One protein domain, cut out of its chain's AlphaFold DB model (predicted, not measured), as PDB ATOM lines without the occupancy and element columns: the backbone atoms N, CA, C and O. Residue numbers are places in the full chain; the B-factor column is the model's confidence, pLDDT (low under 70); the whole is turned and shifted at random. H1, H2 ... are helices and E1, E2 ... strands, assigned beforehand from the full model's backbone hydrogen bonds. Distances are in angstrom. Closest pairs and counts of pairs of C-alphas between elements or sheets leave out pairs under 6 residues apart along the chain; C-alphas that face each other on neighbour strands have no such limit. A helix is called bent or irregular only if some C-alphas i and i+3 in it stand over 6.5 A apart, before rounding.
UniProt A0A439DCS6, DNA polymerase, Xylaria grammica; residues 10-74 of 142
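AT A GLANCE: This is residues 10 to 74 of the 142 residues of the protein "DNA polymerase" of Xylaria grammica (UniProt A0A439DCS6). A small, strongly twisted sheet of three strands, E1, E2 and E3, has the one helix H1 laid along one of its faces, while its other face has no named helix. Past one end of this two-layer body the long link between E2 and E3, residues 49 to 66, runs out in a wide loop and folds back, and this loop makes much of the length. The printed part has 65 residues, with one named helix followed by three named strands, H1 E1 E2 E3, in a mixed class. The sheet's order is E1 - E2 - E3, all antiparallel. The whole is loose, with a radius of gyration of the C-alphas of 13.5 A, and spans 43 by 18 by 18 A.

HOW THE PARTS SIT: H1, residues 10 to 25, is on the sheet formed by E1, residues 29 to 35, E2, residues 43 to 48, and E3, residues 67 to 72, at a height over the sheet of 9.6 A. It lies over E2, and only just over E1 and E3, with 3 of its C-alphas falling on each of these two. It runs along the strands, at 12 degrees to E2 on the local plane. Between H1 and E1, 3 pairs of C-alphas are within 8 A, the closest being those of Leu 23 and Leu 29, 5.7 A apart. H1 and E2 are near each other, with 7 pairs of C-alphas within 10 A. In H1, 10 of 12 O i to N i+4 pairs are within hydrogen-bond range. E1, E2 and E3 form a meander, each strand the antiparallel neighbour of the one before. The hairpin E1 and E2 has 152 degrees between directions; N 30 and O 47 are within hydrogen-bond range at 2.9 A, as are N 47 and O 31 at 2.8 A. The hairpin E2 and E3 has 159 degrees; N 44 and O 71 are within range at 2.9 A, as are N 67 and O 48 at 2.8 A. E1 and E3 are the edge strands.

IN THESE COORDINATES: H1 begins at C-alpha 10, (1.664, 5.119, 82.607), and measures 23.6 A from first to last C-alpha; it is irregular, with C-alphas 11 and 14 7.3 A apart. E1 begins at C-alpha 29, (-17.952, 14.709, 87.009), and measures 12.2 A. E2 measures 15.4 A. E3 measures 16.2 A and ends at C-alpha 72, (-8.867, 2.546, 88.133).

THE WHOLE: The two C-alphas farthest apart are those of Gln 10 and Glu 60, at 43.3 A. The printed part has no cut. The link from H1 to E1 is tight, that from E1 to E2 short, and that from E2 to E3 long, with 18 residues. The mean pLDDT of the printed part is 89.0; residues 35 to 41 are under 70.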
ATOM      1  N   GLN A  10       1.233   3.917  83.310       87.50
ATOM      2  CA  GLN A  10       1.664   5.119  82.607       87.50
ATOM      3  C   GLN A  10       1.114   5.171  81.174       87.50
ATOM      4  O   GLN A  10       0.758   6.251  80.708       87.50
ATOM      5  N   ASP A  11       0.935   4.016  80.523       88.38
ATOM      6  CA  ASP A  11       0.374   3.915  79.169       88.38
ATOM      7  C   ASP A  11      -1.091   4.390  79.096       88.38
ATOM      8  O   ASP A  11      -1.606   4.715  78.024       88.38
ATOM      9  N   LEU A  12      -1.782   4.415  80.240       90.25
ATOM     10  CA  LEU A  12      -3.203   4.737  80.360       90.25
ATOM     11  C   LEU A  12      -3.460   6.145  80.914       90.25
ATOM     12  O   LEU A  12      -4.593   6.620  80.830       90.25
ATOM     13  N   VAL A  13      -2.441   6.823  81.452       88.31
ATOM     14  CA  VAL A  13      -2.584   8.159  82.061       88.31
ATOM     15  C   VAL A  13      -3.119   9.197  81.066       88.31
ATOM     16  O   VAL A  13      -4.140   9.805  81.378       88.31
ATOM     17  N   PRO A  14      -2.572   9.343  79.837       88.88
ATOM     18  CA  PRO A  14      -3.079  10.343  78.890       88.88
ATOM     19  C   PRO A  14      -4.552  10.135  78.524       88.88
ATOM     20  O   PRO A  14      -5.288  11.078  78.243       88.88
ATOM     21  N   PHE A  15      -4.991   8.875  78.518       89.12
ATOM     22  CA  PHE A  15      -6.378   8.528  78.263       89.12
ATOM     23  C   PHE A  15      -7.286   8.887  79.443       89.12
ATOM     24  O   PHE A  15      -8.365   9.434  79.221       89.12
ATOM     25  N   LEU A  16      -6.852   8.621  80.680       90.38
ATOM     26  CA  LEU A  16      -7.589   9.027  81.875       90.38
ATOM     27  C   LEU A  16      -7.738  10.543  81.948       90.38
ATOM     28  O   LEU A  16      -8.840  11.014  82.205       90.38
ATOM     29  N   ASP A  17      -6.661  11.290  81.705       89.56
ATOM     30  CA  ASP A  17      -6.689  12.752  81.763       89.56
ATOM     31  C   ASP A  17      -7.699  13.315  80.763       89.56
ATOM     32  O   ASP A  17      -8.580  14.086  81.142       89.56
ATOM     33  N   LYS A  18      -7.649  12.835  79.513       92.19
ATOM     34  CA  LYS A  18      -8.623  13.218  78.489       92.19
ATOM     35  C   LYS A  18     -10.055  12.878  78.912       92.19
ATOM     36  O   LYS A  18     -10.934  13.727  78.807       92.19
ATOM     37  N   LEU A  19     -10.295  11.660  79.403       92.62
ATOM     38  CA  LEU A  19     -11.628  11.239  79.836       92.62
ATOM     39  C   LEU A  19     -12.155  12.106  80.984       92.62
ATOM     40  O   LEU A  19     -13.308  12.525  80.956       92.62
ATOM     41  N   VAL A  20     -11.331  12.347  82.005       92.81
ATOM     42  CA  VAL A  20     -11.711  13.164  83.160       92.81
ATOM     43  C   VAL A  20     -12.038  14.581  82.705       92.81
ATOM     44  O   VAL A  20     -13.050  15.127  83.139       92.81
ATOM     45  N   ASP A  21     -11.229  15.167  81.826       93.56
ATOM     46  CA  ASP A  21     -11.478  16.511  81.311       93.56
ATOM     47  C   ASP A  21     -12.771  16.583  80.489       93.56
ATOM     48  O   ASP A  21     -13.562  17.505  80.689       93.56
ATOM     49  N   ASP A  22     -13.026  15.609  79.613       95.88
ATOM     50  CA  ASP A  22     -14.240  15.565  78.791       95.88
ATOM     51  C   ASP A  22     -15.498  15.379  79.664       95.88
ATOM     52  O   ASP A  22     -16.427  16.184  79.593       95.88
ATOM     53  N   LEU A  23     -15.494  14.419  80.598       95.44
ATOM     54  CA  LEU A  23     -16.628  14.191  81.506       95.44
ATOM     55  C   LEU A  23     -16.854  15.343  82.499       95.44
ATOM     56  O   LEU A  23     -17.974  15.542  82.973       95.44
ATOM     57  N   THR A  24     -15.808  16.099  82.844       94.75
ATOM     58  CA  THR A  24     -15.944  17.312  83.666       94.75
ATOM     59  C   THR A  24     -16.593  18.434  82.858       94.75
ATOM     60  O   THR A  24     -17.502  19.094  83.356       94.75
ATOM     61  N   LYS A  25     -16.184  18.633  81.596       95.38
ATOM     62  CA  LYS A  25     -16.788  19.634  80.695       95.38
ATOM     63  C   LYS A  25     -18.264  19.355  80.420       95.38
ATOM     64  O   LYS A  25     -19.047  20.294  80.333       95.38
ATOM     65  N   GLU A  26     -18.646  18.086  80.316       94.75
ATOM     66  CA  GLU A  26     -20.044  17.665  80.146       94.75
ATOM     67  C   GLU A  26     -20.888  17.804  81.427       94.75
ATOM     68  O   GLU A  26     -22.098  17.577  81.407       94.75
ATOM     69  N   GLY A  27     -20.272  18.170  82.557       94.00
ATOM     70  CA  GLY A  27     -20.947  18.290  83.848       94.00
ATOM     71  C   GLY A  27     -21.297  16.947  84.494       94.00
ATOM     72  O   GLY A  27     -22.055  16.923  85.464       94.00
ATOM     73  N   PHE A  28     -20.761  15.831  83.983       96.94
ATOM     74  CA  PHE A  28     -20.945  14.510  84.582       96.94
ATOM     75  C   PHE A  28     -20.101  14.361  85.854       96.94
ATOM     76  O   PHE A  28     -20.627  13.966  86.892       96.94
ATOM     77  N   LEU A  29     -18.803  14.688  85.810       96.50
ATOM     78  CA  LEU A  29     -17.952  14.709  87.009       96.50
ATOM     79  C   LEU A  29     -18.120  16.042  87.746       96.50
ATOM     80  O   LEU A  29     -17.946  17.104  87.155       96.50
ATOM     81  N   THR A  30     -18.436  15.989  89.041       93.00
ATOM     82  CA  THR A  30     -18.789  17.179  89.838       93.00
ATOM     83  C   THR A  30     -17.718  17.578  90.844       93.00
ATOM     84  O   THR A  30     -17.552  18.760  91.132       93.00
ATOM     85  N   ALA A  31     -16.988  16.609  91.398       91.88
ATOM     86  CA  ALA A  31     -15.932  16.858  92.372       91.88
ATOM     87  C   ALA A  31     -14.870  15.759  92.313       91.88
ATOM     88  O   ALA A  31     -15.202  14.576  92.260       91.88
ATOM     89  N   ALA A  32     -13.595  16.139  92.383       90.25
ATOM     90  CA  ALA A  32     -12.496  15.206  92.601       90.25
ATOM     91  C   ALA A  32     -12.185  15.128  94.104       90.25
ATOM     92  O   ALA A  32     -11.999  16.155  94.753       90.25
ATOM     93  N   LEU A  33     -12.122  13.916  94.656       85.00
ATOM     94  CA  LEU A  33     -11.747  13.663  96.054       85.00
ATOM     95  C   LEU A  33     -10.268  13.281  96.175       85.00
ATOM     96  O   LEU A  33      -9.595  13.662  97.126       85.00
ATOM     97  N   ALA A  34      -9.763  12.536  95.193       79.38
ATOM     98  CA  ALA A  34      -8.349  12.231  95.047       79.38
ATOM     99  C   ALA A  34      -8.029  12.098  93.556       79.38
ATOM    100  O   ALA A  34      -8.486  11.163  92.897       79.38
ATOM    101  N   SER A  35      -7.244  13.039  93.028       67.25
ATOM    102  CA  SER A  35      -6.797  13.043  91.635       67.25
ATOM    103  C   SER A  35      -5.274  13.077  91.574       67.25
ATOM    104  O   SER A  35      -4.659  14.093  91.901       67.25
ATOM    105  N   HIS A  36      -4.649  11.992  91.125       64.69
ATOM    106  CA  HIS A  36      -3.202  11.946  90.906       64.69
ATOM    107  C   HIS A  36      -2.838  12.534  89.535       64.69
ATOM    108  O   HIS A  36      -2.317  11.829  88.682       64.69
ATOM    109  N   ARG A  37      -3.097  13.832  89.317       55.56
ATOM    110  CA  ARG A  37      -2.726  14.514  88.059       55.56
ATOM    111  C   ARG A  37      -1.202  14.656  87.866       55.56
ATOM    112  O   ARG A  37      -0.762  14.956  86.766       55.56
ATOM    113  N   HIS A  38      -0.393  14.421  88.910       49.94
ATOM    114  CA  HIS A  38       1.059  14.664  88.867       49.94
ATOM    115  C   HIS A  38       1.957  13.564  89.460       49.94
ATOM    116  O   HIS A  38       3.168  13.673  89.328       49.94
ATOM    117  N   ASP A  39       1.405  12.500  90.059       53.81
ATOM    118  CA  ASP A  39       2.197  11.550  90.874       53.81
ATOM    119  C   ASP A  39       2.161  10.094  90.371       53.81
ATOM    120  O   ASP A  39       2.506   9.157  91.088       53.81
ATOM    121  N   GLY A  40       1.696   9.867  89.135       55.19
ATOM    122  CA  GLY A  40       1.674   8.527  88.530       55.19
ATOM    123  C   GLY A  40       0.769   7.516  89.252       55.19
ATOM    124  O   GLY A  40       0.972   6.306  89.139       55.19
ATOM    125  N   GLY A  41      -0.217   7.997  90.015       64.75
ATOM    126  CA  GLY A  41      -1.182   7.149  90.711       64.75
ATOM    127  C   GLY A  41      -2.109   6.423  89.735       64.75
ATOM    128  O   GLY A  41      -2.505   6.962  88.706       64.75
ATOM    129  N   ASN A  42      -2.501   5.193  90.070       74.50
ATOM    130  CA  ASN A  42      -3.345   4.354  89.214       74.50
ATOM    131  C   ASN A  42      -4.852   4.552  89.432       74.50
ATOM    132  O   ASN A  42      -5.644   3.704  89.016       74.50
ATOM    133  N   LYS A  43      -5.258   5.624  90.126       84.19
ATOM    134  CA  LYS A  43      -6.650   5.846  90.528       84.19
ATOM    135  C   LYS A  43      -7.051   7.313  90.469       84.19
ATOM    136  O   LYS A  43      -6.275   8.193  90.837       84.19
ATOM    137  N   TRP A  44      -8.303   7.536  90.102       91.12
ATOM    138  CA  TRP A  44      -9.015   8.794  90.266       91.12
ATOM    139  C   TRP A  44     -10.315   8.508  91.019       91.12
ATOM    140  O   TRP A  44     -11.030   7.575  90.659       91.12
ATOM    141  N   HIS A  45     -10.609   9.281  92.062       92.44
ATOM    142  CA  HIS A  45     -11.821   9.124  92.868       92.44
ATOM    143  C   HIS A  45     -12.561  10.454  92.950       92.44
ATOM    144  O   HIS A  45     -11.943  11.505  93.166       92.44
ATOM    145  N   GLY A  46     -13.884  10.405  92.851       94.69
ATOM    146  CA  GLY A  46     -14.697  11.606  92.880       94.69
ATOM    147  C   GLY A  46     -16.189  11.342  92.984       94.69
ATOM    148  O   GLY A  46     -16.646  10.250  93.330       94.69
ATOM    149  N   CYS A  47     -16.943  12.385  92.674       96.69
ATOM    150  CA  CYS A  47     -18.388  12.359  92.568       96.69
ATOM    151  C   CYS A  47     -18.802  12.637  91.123       96.69
ATOM    152  O   CYS A  47     -18.173  13.437  90.424       96.69
ATOM    153  N   CYS A  48     -19.881  11.993  90.700       97.12
ATOM    154  CA  CYS A  48     -20.564  12.283  89.456       97.12
ATOM    155  C   CYS A  48     -22.059  12.486  89.677       97.12
ATOM    156  O   CYS A  48     -22.629  12.083  90.695       97.12
ATOM    157  N   VAL A  49     -22.695  13.097  88.691       97.25
ATOM    158  CA  VAL A  49     -24.142  13.194  88.546       97.25
ATOM    159  C   VAL A  49     -24.478  12.871  87.096       97.25
ATOM    160  O   VAL A  49     -23.696  13.180  86.204       97.25
ATOM    161  N   LEU A  50     -25.617  12.230  86.839       96.38
ATOM    162  CA  LEU A  50     -26.097  12.062  85.468       96.38
ATOM    163  C   LEU A  50     -26.618  13.422  84.974       96.38
ATOM    164  O   LEU A  50     -27.567  13.905  85.587       96.38
ATOM    165  N   PRO A  51     -26.053  14.047  83.921       95.19
ATOM    166  CA  PRO A  51     -26.543  15.325  83.422       95.19
ATOM    167  C   PRO A  51     -28.007  15.229  83.002       95.19
ATOM    168  O   PRO A  51     -28.429  14.215  82.445       95.19
ATOM    169  N   GLU A  52     -28.766  16.310  83.193       94.81
ATOM    170  CA  GLU A  52     -30.183  16.359  82.820       94.81
ATOM    171  C   GLU A  52     -30.387  15.963  81.356       94.81
ATOM    172  O   GLU A  52     -31.277  15.173  81.054       94.81
ATOM    173  N   ALA A  53     -29.521  16.426  80.449       92.62
ATOM    174  CA  ALA A  53     -29.565  16.081  79.029       92.62
ATOM    175  C   ALA A  53     -29.520  14.561  78.776       92.62
ATOM    176  O   ALA A  53     -30.236  14.073  77.905       92.62
ATOM    177  N   ALA A  54     -28.755  13.817  79.581       92.69
ATOM    178  CA  ALA A  54     -28.593  12.366  79.494       92.69
ATOM    179  C   ALA A  54     -29.625  11.576  80.326       92.69
ATOM    180  O   ALA A  54     -29.612  10.345  80.313       92.69
ATOM    181  N   PHE A  55     -30.517  12.252  81.060       94.50
ATOM    182  CA  PHE A  55     -31.564  11.585  81.830       94.50
ATOM    183  C   PHE A  55     -32.570  10.892  80.891       94.50
ATOM    184  O   PHE A  55     -33.150  11.579  80.041       94.50
ATOM    185  N   PRO A  56     -32.797   9.568  81.038       93.44
ATOM    186  CA  PRO A  56     -33.621   8.788  80.112       93.44
ATOM    187  C   PRO A  56     -35.134   8.968  80.316       93.44
ATOM    188  O   PRO A  56     -35.911   8.487  79.497       93.44
ATOM    189  N   GLY A  57     -35.556   9.613  81.409       93.00
ATOM    190  CA  GLY A  57     -36.963   9.850  81.737       93.00
ATOM    191  C   GLY A  57     -37.453  11.267  81.404       93.00
ATOM    192  O   GLY A  57     -36.691  12.084  80.872       93.00
ATOM    193  N   PRO A  58     -38.718  11.573  81.748       95.81
ATOM    194  CA  PRO A  58     -39.275  12.922  81.650       95.81
ATOM    195  C   PRO A  58     -38.434  13.927  82.450       95.81
ATOM    196  O   PRO A  58     -37.941  13.607  83.533       95.81
ATOM    197  N   LYS A  59     -38.228  15.142  81.931       92.56
ATOM    198  CA  LYS A  59     -37.313  16.114  82.566       92.56
ATOM    199  C   LYS A  59     -37.855  16.631  83.903       92.56
ATOM    200  O   LYS A  59     -37.086  16.913  84.812       92.56
ATOM    201  N   GLU A  60     -39.168  16.651  84.077       95.62
ATOM    202  CA  GLU A  60     -39.862  16.973  85.326       95.62
ATOM    203  C   GLU A  60     -39.496  16.039  86.500       95.62
ATOM    204  O   GLU A  60     -39.444  16.477  87.659       95.62
ATOM    205  N   ASP A  61     -39.158  14.783  86.196       95.56
ATOM    206  CA  ASP A  61     -38.737  13.766  87.164       95.56
ATOM    207  C   ASP A  61     -37.230  13.796  87.429       95.56
ATOM    208  O   ASP A  61     -36.737  13.098  88.323       95.56
ATOM    209  N   TYR A  62     -36.473  14.603  86.681       95.94
ATOM    210  CA  TYR A  62     -35.037  14.692  86.863       95.94
ATOM    211  C   TYR A  62     -34.714  15.213  88.264       95.94
ATOM    212  O   TYR A  62     -35.147  16.287  88.701       95.94
ATOM    213  N   ARG A  63     -33.925  14.426  88.994       94.81
ATOM    214  CA  ARG A  63     -33.375  14.792  90.295       94.81
ATOM    215  C   ARG A  63     -31.874  14.506  90.263       94.81
ATOM    216  O   ARG A  63     -31.497  13.343  90.108       94.81
ATOM    217  N   PRO A  64     -31.004  15.523  90.404       93.81
ATOM    218  CA  PRO A  64     -29.563  15.309  90.400       93.81
ATOM    219  C   PRO A  64     -29.149  14.543  91.660       93.81
ATOM    220  O   PRO A  64     -29.106  15.097  92.758       93.81
ATOM    221  N   VAL A  65     -28.833  13.257  91.510       95.31
ATOM    222  CA  VAL A  65     -28.312  12.421  92.599       95.31
ATOM    223  C   VAL A  65     -26.816  12.246  92.413       95.31
ATOM    224  O   VAL A  65     -26.372  11.649  91.433       95.31
ATOM    225  N   TRP A  66     -26.043  12.724  93.384       95.88
ATOM    226  CA  TRP A  66     -24.598  12.537  93.387       95.88
ATOM    227  C   TRP A  66     -24.257  11.085  93.715       95.88
ATOM    228  O   TRP A  66     -24.785  10.498  94.662       95.88
ATOM    229  N   ARG A  67     -23.349  10.502  92.938       97.06
ATOM    230  CA  ARG A  67     -22.820   9.152  93.138       97.06
ATOM    231  C   ARG A  67     -21.307   9.219  93.238       97.06
ATOM    232  O   ARG A  67     -20.672  10.013  92.554       97.06
ATOM    233  N   ARG A  68     -20.728   8.368  94.081       96.31
ATOM    234  CA  ARG A  68     -19.280   8.157  94.079       96.31
ATOM    235  C   ARG A  68     -18.906   7.389  92.817       96.31
ATOM    236  O   ARG A  68     -19.588   6.423  92.474       96.31
ATOM    237  N   ILE A  69     -17.825   7.794  92.172       95.06
ATOM    238  CA  ILE A  69     -17.267   7.100  91.021       95.06
ATOM    239  C   ILE A  69     -15.748   7.038  91.149       95.06
ATOM    240  O   ILE A  69     -15.096   8.014  91.523       95.06
ATOM    241  N   ASP A  70     -15.208   5.871  90.816       92.44
ATOM    242  CA  ASP A  70     -13.793   5.566  90.937       92.44
ATOM    243  C   ASP A  70     -13.286   5.037  89.588       92.44
ATOM    244  O   ASP A  70     -13.784   4.036  89.068       92.44
ATOM    245  N   PHE A  71     -12.283   5.698  89.013       92.00
ATOM    246  CA  PHE A  71     -11.568   5.209  87.839       92.00
ATOM    247  C   PHE A  71     -10.256   4.574  88.267       92.00
ATOM    248  O   PHE A  71      -9.436   5.182  88.948       92.00
ATOM    249  N   LEU A  72     -10.052   3.336  87.833       90.88
ATOM    250  CA  LEU A  72      -8.867   2.546  88.133       90.88
ATOM    251  C   LEU A  72      -8.151   2.244  86.824       90.88
ATOM    252  O   LEU A  72      -8.759   1.679  85.914       90.88
ATOM    253  N   LEU A  73      -6.881   2.609  86.717       91.62
ATOM    254  CA  LEU A  73      -6.042   2.249  85.583       91.62
ATOM    255  C   LEU A  73      -5.424   0.877  85.827       91.62
ATOM    256  O   LEU A  73      -4.794   0.642  86.856       91.62
ATOM    257  N   VAL A  74      -5.646  -0.028  84.878       93.19
ATOM    258  CA  VAL A  74      -5.211  -1.420  84.955       93.19
ATOM    259  C   VAL A  74      -4.628  -1.807  83.597       93.19
ATOM    260  O   VAL A  74      -5.384  -1.909  82.623       93.19
TER     261      VAL A  74